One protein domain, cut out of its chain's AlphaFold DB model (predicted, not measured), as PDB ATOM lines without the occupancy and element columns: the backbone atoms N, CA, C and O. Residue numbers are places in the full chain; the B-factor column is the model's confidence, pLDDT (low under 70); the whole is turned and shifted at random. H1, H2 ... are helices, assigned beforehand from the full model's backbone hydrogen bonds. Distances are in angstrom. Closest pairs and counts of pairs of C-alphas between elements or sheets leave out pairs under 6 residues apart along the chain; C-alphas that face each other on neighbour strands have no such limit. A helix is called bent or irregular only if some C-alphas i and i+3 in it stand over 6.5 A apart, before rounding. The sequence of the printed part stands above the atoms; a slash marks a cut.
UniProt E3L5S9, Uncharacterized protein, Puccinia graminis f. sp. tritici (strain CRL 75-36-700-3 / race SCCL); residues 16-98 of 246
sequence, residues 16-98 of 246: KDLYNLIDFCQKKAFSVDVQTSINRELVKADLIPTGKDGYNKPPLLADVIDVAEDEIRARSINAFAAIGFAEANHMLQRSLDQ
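What this domain is: This is residues 16 to 98 of the 246 residues of an uncharacterized protein of Puccinia graminis f. sp. tritici (strain CRL 75-36-700-3 / race SCCL) (UniProt E3L5S9). One long helix, H3, sticks out as a straight arm, and the rest of the printed part makes an open hook at its starting end: H1, then H2 at a corner, then a loop of residues 45 to 60 that leads into H3, which runs back toward the side where H1 begins. The hook is loose, with a wide gap between H1 and H3, and no helix touches another. The printed part has 83 residues with three named helices, in the order H1, H2, H3, and no named strand; its class is all helix. The whole is extended, with a radius of gyration of the C-alphas of 22.6 A, and the C-alphas span 72 by 30 by 16 A, a rod whose length is made largely by H3.

Where its parts are: Begin with the longest helix, H3, residues 61 to 98. Find C-alpha 61 at (-12.484, -42.703, 19.497); from there the helix runs 54.5 A to C-alpha 98 at (-63.191, -59.184, 30.553), with x falling strongly along the way. H3 is neither bent nor irregular, but only just: C-alphas 81 and 84 are 6.3 A apart. Go back along the chain to H2, residues 32 to 44, which is 18.0 A long from first to last C-alpha. Before it is H1, residues 16 to 27, 15.9 A long; look for its first C-alpha at (-37.163, -35.442, 10.467).

How they stand to each other: Look first at H3: residues 60 to 98, of which 61 to 98 belong to H3, stand free. H3 is apart from H2, and it is apart from H1 too. H1 and H2 are also apart, though a tight link of 4 residues joins them. In the backbone of H1 and H2, each O i to N i+4 pair is within hydrogen-bond range, while in H3 28 of 34 are.

The domain as a whole: The two C-alphas farthest apart are those of Lys 52, in the link before H3, and Gln 98, at 72.8 A, while the first and last printed C-alphas, of Lys 16 and Gln 98, are 40.6 A apart. Without the stretch that stands free, the body has 44 residues and spans 39 by 22 by 15 A. The link from H2 to H3, residues 45 to 60, is long. The printed part has no cut. Read the B-factor column for the model's confidence: the mean pLDDT of the printed part is 70.8, and 36 residues are under 70, among them residues 24 to 31 and residues 74 to 85.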
ATOM      1  N   LYS A  16     -37.467 -35.568  11.890       64.44
ATOM      2  CA  LYS A  16     -37.163 -35.442  10.467       64.44
ATOM      3  C   LYS A  16     -37.096 -33.984  10.011       64.44
ATOM      4  O   LYS A  16     -36.196 -33.654   9.248       64.44
ATOM      5  N   ASP A  17     -37.976 -33.118  10.504       66.88
ATOM      6  CA  ASP A  17     -37.945 -31.682  10.198       66.88
ATOM      7  C   ASP A  17     -36.704 -31.006  10.779       66.88
ATOM      8  O   ASP A  17     -36.101 -30.169  10.116       66.88
ATOM      9  N   LEU A  18     -36.273 -31.410  11.979       69.00
ATOM     10  CA  LEU A  18     -35.029 -30.922  12.580       69.00
ATOM     11  C   LEU A  18     -33.800 -31.402  11.804       69.00
ATOM     12  O   LEU A  18     -32.922 -30.594  11.518       69.00
ATOM     13  N   TYR A  19     -33.749 -32.673  11.390       71.25
ATOM     14  CA  TYR A  19     -32.665 -33.165  10.531       71.25
ATOM     15  C   TYR A  19     -32.649 -32.475   9.168       71.25
ATOM     16  O   TYR A  19     -31.582 -32.122   8.684       71.25
ATOM     17  N   ASN A  20     -33.814 -32.246   8.562       71.38
ATOM     18  CA  ASN A  20     -33.913 -31.524   7.298       71.38
ATOM     19  C   ASN A  20     -33.506 -30.052   7.462       71.38
ATOM     20  O   ASN A  20     -32.895 -29.497   6.556       71.38
ATOM     21  N   LEU A  21     -33.805 -29.427   8.607       69.31
ATOM     22  CA  LEU A  21     -33.365 -28.071   8.933       69.31
ATOM     23  C   LEU A  21     -31.851 -28.012   9.153       69.31
ATOM     24  O   LEU A  21     -31.211 -27.103   8.647       69.31
ATOM     25  N   ILE A  22     -31.266 -28.989   9.850       69.19
ATOM     26  CA  ILE A  22     -29.815 -29.091  10.047       69.19
ATOM     27  C   ILE A  22     -29.110 -29.339   8.709       69.19
ATOM     28  O   ILE A  22     -28.151 -28.642   8.402       69.19
ATOM     29  N   ASP A  23     -29.616 -30.254   7.879       70.12
ATOM     30  CA  ASP A  23     -29.084 -30.531   6.539       70.12
ATOM     31  C   ASP A  23     -29.222 -29.304   5.621       70.12
ATOM     32  O   ASP A  23     -28.287 -28.943   4.911       70.12
ATOM     33  N   PHE A  24     -30.349 -28.588   5.700       68.38
ATOM     34  CA  PHE A  24     -30.549 -27.307   5.023       68.38
ATOM     35  C   PHE A  24     -29.574 -26.238   5.533       68.38
ATOM     36  O   PHE A  24     -28.973 -25.530   4.734       68.38
ATOM     37  N   CYS A  25     -29.347 -26.129   6.840       61.12
ATOM     38  CA  CYS A  25     -28.398 -25.174   7.403       61.12
ATOM     39  C   CYS A  25     -26.946 -25.503   7.025       61.12
ATOM     40  O   CYS A  25     -26.176 -24.607   6.689       61.12
ATOM     41  N   GLN A  26     -26.580 -26.782   7.012       59.19
ATOM     42  CA  GLN A  26     -25.227 -27.235   6.695       59.19
ATOM     43  C   GLN A  26     -24.929 -27.226   5.192       59.19
ATOM     44  O   GLN A  26     -23.796 -26.954   4.815       59.19
ATOM     45  N   LYS A  27     -25.910 -27.498   4.319       61.94
ATOM     46  CA  LYS A  27     -25.698 -27.565   2.859       61.94
ATOM     47  C   LYS A  27     -26.209 -26.351   2.084       61.94
ATOM     48  O   LYS A  27     -25.686 -26.076   1.009       61.94
ATOM     49  N   LYS A  28     -27.237 -25.651   2.578       58.66
ATOM     50  CA  LYS A  28     -27.902 -24.530   1.881       58.66
ATOM     51  C   LYS A  28     -27.802 -23.174   2.589       58.66
ATOM     52  O   LYS A  28     -27.919 -22.171   1.894       58.66
ATOM     53  N   ALA A  29     -27.600 -23.095   3.909       57.38
ATOM     54  CA  ALA A  29     -27.556 -21.793   4.600       57.38
ATOM     55  C   ALA A  29     -26.197 -21.083   4.524       57.38
ATOM     56  O   ALA A  29     -26.137 -19.869   4.696       57.38
ATOM     57  N   PHE A  30     -25.123 -21.805   4.206       56.12
ATOM     58  CA  PHE A  30     -23.815 -21.214   3.950       56.12
ATOM     59  C   PHE A  30     -23.354 -21.595   2.546       56.12
ATOM     60  O   PHE A  30     -23.259 -22.784   2.242       56.12
ATOM     61  N   SER A  31     -23.056 -20.593   1.703       69.81
ATOM     62  CA  SER A  31     -22.311 -20.814   0.453       69.81
ATOM     63  C   SER A  31     -21.034 -21.594   0.767       69.81
ATOM     64  O   SER A  31     -20.471 -21.436   1.855       69.81
ATOM     65  N   VAL A  32     -20.545 -22.394  -0.183       72.00
ATOM     66  CA  VAL A  32     -19.255 -23.098  -0.075       72.00
ATOM     67  C   VAL A  32     -18.142 -22.134   0.359       72.00
ATOM     68  O   VAL A  32     -17.293 -22.499   1.168       72.00
ATOM     69  N   ASP A  33     -18.202 -20.872  -0.070       72.00
ATOM     70  CA  ASP A  33     -17.254 -19.824   0.328       72.00
ATOM     71  C   ASP A  33     -17.345 -19.471   1.817       72.00
ATOM     72  O   ASP A  33     -16.327 -19.290   2.485       72.00
ATOM     73  N   VAL A  34     -18.560 -19.414   2.368       72.88
ATOM     74  CA  VAL A  34     -18.789 -19.118   3.787       72.88
ATOM     75  C   VAL A  34     -18.409 -20.317   4.648       72.88
ATOM     76  O   VAL A  34     -17.773 -20.135   5.678       72.88
ATOM     77  N   GLN A  35     -18.698 -21.541   4.202       68.44
ATOM     78  CA  GLN A  35     -18.215 -22.758   4.868       68.44
ATOM     79  C   GLN A  35     -16.687 -22.814   4.876       68.44
ATOM     80  O   GLN A  35     -16.074 -23.116   5.896       68.44
ATOM     81  N   THR A  36     -16.060 -22.458   3.754       74.56
ATOM     82  CA  THR A  36     -14.602 -22.381   3.634       74.56
ATOM     83  C   THR A  36     -14.032 -21.292   4.542       74.56
ATOM     84  O   THR A  36     -13.003 -21.512   5.175       74.56
ATOM     85  N   SER A  37     -14.704 -20.145   4.662       73.44
ATOM     86  CA  SER A  37     -14.318 -19.060   5.573       73.44
ATOM     87  C   SER A  37     -14.430 -19.474   7.045       73.44
ATOM     88  O   SER A  37     -13.480 -19.310   7.804       73.44
ATOM     89  N   ILE A  38     -15.542 -20.109   7.431       70.94
ATOM     90  CA  ILE A  38     -15.749 -20.652   8.779       70.94
ATOM     91  C   ILE A  38     -14.672 -21.695   9.096       70.94
ATOM     92  O   ILE A  38     -14.027 -21.605  10.134       70.94
ATOM     93  N   ASN A  39     -14.409 -22.637   8.188       69.88
ATOM     94  CA  ASN A  39     -13.362 -23.642   8.376       69.88
ATOM     95  C   ASN A  39     -11.968 -23.013   8.492       69.88
ATOM     96  O   ASN A  39     -11.181 -23.445   9.328       69.88
ATOM     97  N   ARG A  40     -11.658 -21.972   7.707       75.06
ATOM     98  CA  ARG A  40     -10.396 -21.224   7.835       75.06
ATOM     99  C   ARG A  40     -10.262 -20.575   9.208       75.06
ATOM    100  O   ARG A  40      -9.197 -20.679   9.805       75.06
ATOM    101  N   GLU A  41     -11.318 -19.946   9.717       75.31
ATOM    102  CA  GLU A  41     -11.299 -19.337  11.051       75.31
ATOM    103  C   GLU A  41     -11.213 -20.392  12.164       75.31
ATOM    104  O   GLU A  41     -10.460 -20.204  13.115       75.31
ATOM    105  N   LEU A  42     -11.884 -21.541  12.029       75.12
ATOM    106  CA  LEU A  42     -11.790 -22.649  12.989       75.12
ATOM    107  C   LEU A  42     -10.395 -23.290  13.022       75.12
ATOM    108  O   LEU A  42      -9.893 -23.604  14.099       75.12
ATOM    109  N   VAL A  43      -9.749 -23.448  11.861       71.69
ATOM    110  CA  VAL A  43      -8.352 -23.909  11.769       71.69
ATOM    111  C   VAL A  43      -7.399 -22.859  12.346       71.69
ATOM    112  O   VAL A  43      -6.490 -23.202  13.095       71.69
ATOM    113  N   LYS A  44      -7.615 -21.571  12.056       77.06
ATOM    114  CA  LYS A  44      -6.806 -20.464  12.594       77.06
ATOM    115  C   LYS A  44      -6.929 -20.323  14.115       77.06
ATOM    116  O   LYS A  44      -5.963 -19.930  14.760       77.06
ATOM    117  N   ALA A  45      -8.096 -20.641  14.673       73.81
ATOM    118  CA  ALA A  45      -8.359 -20.663  16.111       73.81
ATOM    119  C   ALA A  45      -7.927 -21.974  16.803       73.81
ATOM    120  O   ALA A  45      -8.176 -22.124  17.996       73.81
ATOM    121  N   ASP A  46      -7.306 -22.911  16.072       67.81
ATOM    122  CA  ASP A  46      -6.858 -24.232  16.552       67.81
ATOM    123  C   ASP A  46      -7.986 -25.094  17.163       67.81
ATOM    124  O   ASP A  46      -7.769 -25.949  18.019       67.81
ATOM    125  N   LEU A  47      -9.227 -24.869  16.711       71.56
ATOM    126  CA  LEU A  47     -10.421 -25.608  17.147       71.56
ATOM    127  C   LEU A  47     -10.654 -26.889  16.334       71.56
ATOM    128  O   LEU A  47     -11.476 -27.721  16.714       71.56
ATOM    129  N   ILE A  48      -9.938 -27.055  15.217       71.75
ATOM    130  CA  ILE A  48      -9.888 -28.295  14.438       71.75
ATOM    131  C   ILE A  48      -8.479 -28.869  14.593       71.75
ATOM    132  O   ILE A  48      -7.538 -28.307  14.028       71.75
ATOM    133  N   PRO A  49      -8.309 -29.984  15.328       67.88
ATOM    134  CA  PRO A  49      -7.002 -30.596  15.498       67.88
ATOM    135  C   PRO A  49      -6.427 -30.992  14.136       67.88
ATOM    136  O   PRO A  49      -6.942 -31.886  13.467       67.88
ATOM    137  N   THR A  50      -5.342 -30.347  13.719       69.69
ATOM    138  CA  THR A  50      -4.650 -30.661  12.461       69.69
ATOM    139  C   THR A  50      -3.425 -31.540  12.716       69.69
ATOM    140  O   THR A  50      -2.785 -31.506  13.777       69.69
ATOM    141  N   GLY A  51      -3.155 -32.448  11.781       66.75
ATOM    142  CA  GLY A  51      -1.975 -33.302  11.754       66.75
ATOM    143  C   GLY A  51      -0.749 -32.567  11.235       66.75
ATOM    144  O   GLY A  51      -0.834 -31.487  10.655       66.75
ATOM    145  N   LYS A  52       0.432 -33.156  11.453       68.75
ATOM    146  CA  LYS A  52       1.702 -32.620  10.924       68.75
ATOM    147  C   LYS A  52       1.748 -32.634   9.388       68.75
ATOM    148  O   LYS A  52       2.570 -31.952   8.793       68.75
ATOM    149  N   ASP A  53       0.877 -33.427   8.782       71.44
ATOM    150  CA  ASP A  53       0.601 -33.560   7.354       71.44
ATOM    151  C   ASP A  53      -0.339 -32.468   6.806       71.44
ATOM    152  O   ASP A  53      -0.569 -32.419   5.602       71.44
ATOM    153  N   GLY A  54      -0.872 -31.584   7.661       64.12
ATOM    154  CA  GLY A  54      -1.785 -30.507   7.267       64.12
ATOM    155  C   GLY A  54      -3.231 -30.956   7.036       64.12
ATOM    156  O   GLY A  54      -4.074 -30.128   6.694       64.12
ATOM    157  N   TYR A  55      -3.541 -32.238   7.250       68.12
ATOM    158  CA  TYR A  55      -4.901 -32.763   7.184       68.12
ATOM    159  C   TYR A  55      -5.583 -32.705   8.558       68.12
ATOM    160  O   TYR A  55      -4.935 -32.705   9.607       68.12
ATOM    161  N   ASN A  56      -6.916 -32.652   8.560       68.19
ATOM    162  CA  ASN A  56      -7.701 -32.694   9.792       68.19
ATOM    163  C   ASN A  56      -7.531 -34.064  10.453       68.19
ATOM    164  O   ASN A  56      -7.744 -35.094   9.809       68.19
ATOM    165  N   LYS A  57      -7.172 -34.087  11.738       71.50
ATOM    166  CA  LYS A  57      -7.137 -35.336  12.497       71.50
ATOM    167  C   LYS A  57      -8.563 -35.867  12.636       71.50
ATOM    168  O   LYS A  57      -9.480 -35.081  12.891       71.50
ATOM    169  N   PRO A  58      -8.761 -37.185  12.505       69.38
ATOM    170  CA  PRO A  58     -10.033 -37.783  12.871       69.38
ATOM    171  C   PRO A  58     -10.321 -37.519  14.360       69.38
ATOM    172  O   PRO A  58      -9.374 -37.397  15.148       69.38
ATOM    173  N   PRO A  59     -11.604 -37.429  14.754       72.31
ATOM    174  CA  PRO A  59     -11.975 -37.298  16.159       72.31
ATOM    175  C   PRO A  59     -11.422 -38.475  16.966       72.31
ATOM    176  O   PRO A  59     -11.227 -39.576  16.436       72.31
ATOM    177  N   LEU A  60     -11.161 -38.251  18.255       77.44
ATOM    178  CA  LEU A  60     -10.723 -39.332  19.125       77.44
ATOM    179  C   LEU A  60     -11.856 -40.348  19.273       77.44
ATOM    180  O   LEU A  60     -13.029 -39.990  19.360       77.44
ATOM    181  N   LEU A  61     -11.501 -41.632  19.333       75.81
ATOM    182  CA  LEU A  61     -12.484 -42.703  19.497       75.81
ATOM    183  C   LEU A  61     -13.324 -42.522  20.774       75.81
ATOM    184  O   LEU A  61     -14.504 -42.843  20.763       75.81
ATOM    185  N   ALA A  62     -12.730 -41.971  21.839       72.94
ATOM    186  CA  ALA A  62     -13.432 -41.644  23.080       72.94
ATOM    187  C   ALA A  62     -14.589 -40.657  22.846       72.94
ATOM    188  O   ALA A  62     -15.712 -40.944  23.242       72.94
ATOM    189  N   ASP A  63     -14.349 -39.573  22.104       77.25
ATOM    190  CA  ASP A  63     -15.373 -38.564  21.806       77.25
ATOM    191  C   ASP A  63     -16.535 -39.162  20.993       77.25
ATOM    192  O   ASP A  63     -17.700 -38.828  21.193       77.25
ATOM    193  N   VAL A  64     -16.225 -40.083  20.072       75.56
ATOM    194  CA  VAL A  64     -17.236 -40.791  19.272       75.56
ATOM    195  C   VAL A  64     -18.077 -41.728  20.145       75.56
ATOM    196  O   VAL A  64     -19.286 -41.831  19.935       75.56
ATOM    197  N   ILE A  65     -17.453 -42.399  21.116       77.56
ATOM    198  CA  ILE A  65     -18.143 -43.278  22.068       77.56
ATOM    199  C   ILE A  65     -19.065 -42.456  22.974       77.56
ATOM    200  O   ILE A  65     -20.238 -42.804  23.084       77.56
ATOM    201  N   ASP A  66     -18.589 -41.345  23.535       74.94
ATOM    202  CA  ASP A  66     -19.386 -40.477  24.413       74.94
ATOM    203  C   ASP A  66     -20.642 -39.949  23.700       74.94
ATOM    204  O   ASP A  66     -21.756 -40.032  24.222       74.94
ATOM    205  N   VAL A  67     -20.492 -39.482  22.455       82.94
ATOM    206  CA  VAL A  67     -21.625 -39.024  21.634       82.94
ATOM    207  C   VAL A  67     -22.602 -40.166  21.337       82.94
ATOM    208  O   VAL A  67     -23.820 -39.966  21.387       82.94
ATOM    209  N   ALA A  68     -22.099 -41.370  21.051       77.81
ATOM    210  CA  ALA A  68     -22.944 -42.537  20.814       77.81
ATOM    211  C   ALA A  68     -23.719 -42.954  22.078       77.81
ATOM    212  O   ALA A  68     -24.905 -43.282  21.998       77.81
ATOM    213  N   GLU A  69     -23.084 -42.908  23.251       72.88
ATOM    214  CA  GLU A  69     -23.729 -43.193  24.535       72.88
ATOM    215  C   GLU A  69     -24.826 -42.177  24.869       72.88
ATOM    216  O   GLU A  69     -25.920 -42.564  25.298       72.88
ATOM    217  N   ASP A  70     -24.576 -40.889  24.635       76.88
ATOM    218  CA  ASP A  70     -25.566 -39.832  24.836       76.88
ATOM    219  C   ASP A  70     -26.759 -39.968  23.877       76.88
ATOM    220  O   ASP A  70     -27.909 -39.768  24.282       76.88
ATOM    221  N   GLU A  71     -26.535 -40.395  22.631       77.19
ATOM    222  CA  GLU A  71     -27.613 -40.664  21.676       77.19
ATOM    223  C   GLU A  71     -28.471 -41.871  22.094       77.19
ATOM    224  O   GLU A  71     -29.707 -41.810  22.050       77.19
ATOM    225  N   ILE A  72     -27.842 -42.955  22.558       73.00
ATOM    226  CA  ILE A  72     -28.545 -44.123  23.111       73.00
ATOM    227  C   ILE A  72     -29.379 -43.704  24.329       73.00
ATOM    228  O   ILE A  72     -30.557 -44.066  24.438       73.00
ATOM    229  N   ARG A  73     -28.811 -42.881  25.216       72.00
ATOM    230  CA  ARG A  73     -29.495 -42.354  26.401       72.00
ATOM    231  C   ARG A  73     -30.695 -41.490  26.019       72.00
ATOM    232  O   ARG A  73     -31.789 -41.720  26.536       72.00
ATOM    233  N   ALA A  74     -30.542 -40.572  25.068       67.88
ATOM    234  CA  ALA A  74     -31.628 -39.725  24.576       67.88
ATOM    235  C   ALA A  74     -32.777 -40.540  23.955       67.88
ATOM    236  O   ALA A  74     -33.952 -40.258  24.206       67.88
ATOM    237  N   ARG A  75     -32.459 -41.599  23.198       64.44
ATOM    238  CA  ARG A  75     -33.464 -42.527  22.648       64.44
ATOM    239  C   ARG A  75     -34.174 -43.325  23.746       64.44
ATOM    240  O   ARG A  75     -35.389 -43.511  23.674       64.44
ATOM    241  N   SER A  76     -33.449 -43.749  24.782       58.91
ATOM    242  CA  SER A  76     -34.007 -44.537  25.891       58.91
ATOM    243  C   SER A  76     -35.025 -43.762  26.744       58.91
ATOM    244  O   SER A  76     -36.026 -44.339  27.169       58.91
ATOM    245  N   ILE A  77     -34.837 -42.448  26.924       57.00
ATOM    246  CA  ILE A  77     -35.737 -41.588  27.717       57.00
ATOM    247  C   ILE A  77     -37.143 -41.531  27.097       57.00
ATOM    248  O   ILE A  77     -38.143 -41.617  27.812       57.00
ATOM    249  N   ASN A  78     -37.236 -41.461  25.765       57.03
ATOM    250  CA  ASN A  78     -38.520 -41.442  25.057       57.03
ATOM    251  C   ASN A  78     -39.157 -42.835  24.928       57.03
ATOM    252  O   ASN A  78     -40.382 -42.942  24.880       57.03
ATOM    253  N   ALA A  79     -38.352 -43.901  24.900       53.34
ATOM    254  CA  ALA A  79     -38.853 -45.272  24.850       53.34
ATOM    255  C   ALA A  79     -39.445 -45.719  26.200       53.34
ATOM    256  O   ALA A  79     -40.525 -46.304  26.239       53.34
ATOM    257  N   PHE A  80     -38.795 -45.396  27.322       48.41
ATOM    258  CA  PHE A  80     -39.237 -45.864  28.641       48.41
ATOM    259  C   PHE A  80     -40.509 -45.154  29.138       48.41
ATOM    260  O   PHE A  80     -41.389 -45.785  29.723       48.41
ATOM    261  N   ALA A  81     -40.651 -43.853  28.861       54.41
ATOM    262  CA  ALA A  81     -41.801 -43.068  29.313       54.41
ATOM    263  C   ALA A  81     -43.095 -43.346  28.522       54.41
ATOM    264  O   ALA A  81     -44.186 -43.217  29.071       54.41
ATOM    265  N   ALA A  82     -42.999 -43.729  27.244       53.03
ATOM    266  CA  ALA A  82     -44.176 -43.948  26.402       53.03
ATOM    267  C   ALA A  82     -44.708 -45.389  26.462       53.03
ATOM    268  O   ALA A  82     -45.919 -45.594  26.390       53.03
ATOM    269  N   ILE A  83     -43.825 -46.382  26.616       55.88
ATOM    270  CA  ILE A  83     -44.208 -47.796  26.518       55.88
ATOM    271  C   ILE A  83     -44.905 -48.262  27.806       55.88
ATOM    272  O   ILE A  83     -45.990 -48.832  27.736       55.88
ATOM    273  N   GLY A  84     -44.374 -47.915  28.987       67.31
ATOM    274  CA  GLY A  84     -44.899 -48.425  30.261       67.31
ATOM    275  C   GLY A  84     -46.327 -47.974  30.596       67.31
ATOM    276  O   GLY A  84     -47.146 -48.782  31.031       67.31
ATOM    277  N   PHE A  85     -46.663 -46.700  30.369       67.19
ATOM    278  CA  PHE A  85     -47.994 -46.172  30.701       67.19
ATOM    279  C   PHE A  85     -49.066 -46.588  29.692       67.19
ATOM    280  O   PHE A  85     -50.181 -46.932  30.087       67.19
ATOM    281  N   ALA A  86     -48.745 -46.575  28.395       76.19
ATOM    282  CA  ALA A  86     -49.686 -46.999  27.364       76.19
ATOM    283  C   ALA A  86     -50.003 -48.497  27.498       76.19
ATOM    284  O   ALA A  86     -51.170 -48.887  27.469       76.19
ATOM    285  N   GLU A  87     -48.985 -49.328  27.720       77.19
ATOM    286  CA  GLU A  87     -49.140 -50.773  27.874       77.19
ATOM    287  C   GLU A  87     -49.907 -51.143  29.153       77.19
ATOM    288  O   GLU A  87     -50.843 -51.945  29.098       77.19
ATOM    289  N   ALA A  88     -49.607 -50.492  30.283       76.75
ATOM    290  CA  ALA A  88     -50.349 -50.687  31.530       76.75
ATOM    291  C   ALA A  88     -51.830 -50.291  31.399       76.75
ATOM    292  O   ALA A  88     -52.710 -51.024  31.859       76.75
ATOM    293  N   ASN A  89     -52.125 -49.179  30.715       82.50
ATOM    294  CA  ASN A  89     -53.500 -48.749  30.461       82.50
ATOM    295  C   ASN A  89     -54.248 -49.731  29.546       82.50
ATOM    296  O   ASN A  89     -55.399 -50.067  29.823       82.50
ATOM    297  N   HIS A  90     -53.598 -50.248  28.499       85.69
ATOM    298  CA  HIS A  90     -54.188 -51.271  27.631       85.69
ATOM    299  C   HIS A  90     -54.481 -52.578  28.379       85.69
ATOM    300  O   HIS A  90     -55.538 -53.181  28.174       85.69
ATOM    301  N   MET A  91     -53.579 -53.016  29.263       84.94
ATOM    302  CA  MET A  91     -53.794 -54.206  30.090       84.94
ATOM    303  C   MET A  91     -54.944 -54.020  31.083       84.94
ATOM    304  O   MET A  91     -55.787 -54.911  31.217       84.94
ATOM    305  N   LEU A  92     -55.019 -52.856  31.738       84.38
ATOM    306  CA  LEU A  92     -56.116 -52.530  32.645       84.38
ATOM    307  C   LEU A  92     -57.454 -52.538  31.901       84.38
ATOM    308  O   LEU A  92     -58.383 -53.207  32.351       84.38
ATOM    309  N   GLN A  93     -57.533 -51.880  30.743       84.69
ATOM    310  CA  GLN A  93     -58.751 -51.828  29.935       84.69
ATOM    311  C   GLN A  93     -59.221 -53.232  29.535       84.69
ATOM    312  O   GLN A  93     -60.372 -53.584  29.777       84.69
ATOM    313  N   ARG A  94     -58.309 -54.088  29.052       85.25
ATOM    314  CA  ARG A  94     -58.617 -55.487  28.711       85.25
ATOM    315  C   ARG A  94     -59.151 -56.271  29.914       85.25
ATOM    316  O   ARG A  94     -60.086 -57.053  29.770       85.25
ATOM    317  N   SER A  95     -58.577 -56.059  31.100       85.50
ATOM    318  CA  SER A  95     -59.034 -56.720  32.329       85.50
ATOM    319  C   SER A  95     -60.424 -56.247  32.771       85.50
ATOM    320  O   SER A  95     -61.221 -57.048  33.262       85.50
ATOM    321  N   LEU A  96     -60.735 -54.961  32.578       83.44
ATOM    322  CA  LEU A  96     -62.048 -54.392  32.873       83.44
ATOM    323  C   LEU A  96     -63.095 -54.901  31.885       83.44
ATOM    324  O   LEU A  96     -64.177 -55.291  32.314       83.44
ATOM    325  N   ASP A  97     -62.757 -54.975  30.599       81.12
ATOM    326  CA  ASP A  97     -63.651 -55.480  29.558       81.12
ATOM    327  C   ASP A  97     -63.965 -56.972  29.765       81.12
ATOM    328  O   ASP A  97     -65.124 -57.376  29.684       81.12
ATOM    329  N   GLN A  98     -62.973 -57.782  30.160       80.81
ATOM    330  CA  GLN A  98     -63.191 -59.184  30.553       80.81
ATOM    331  C   GLN A  98     -64.081 -59.320  31.797       80.81
ATOM    332  O   GLN A  98     -64.937 -60.200  31.848       80.81
TER     333      GLN A  98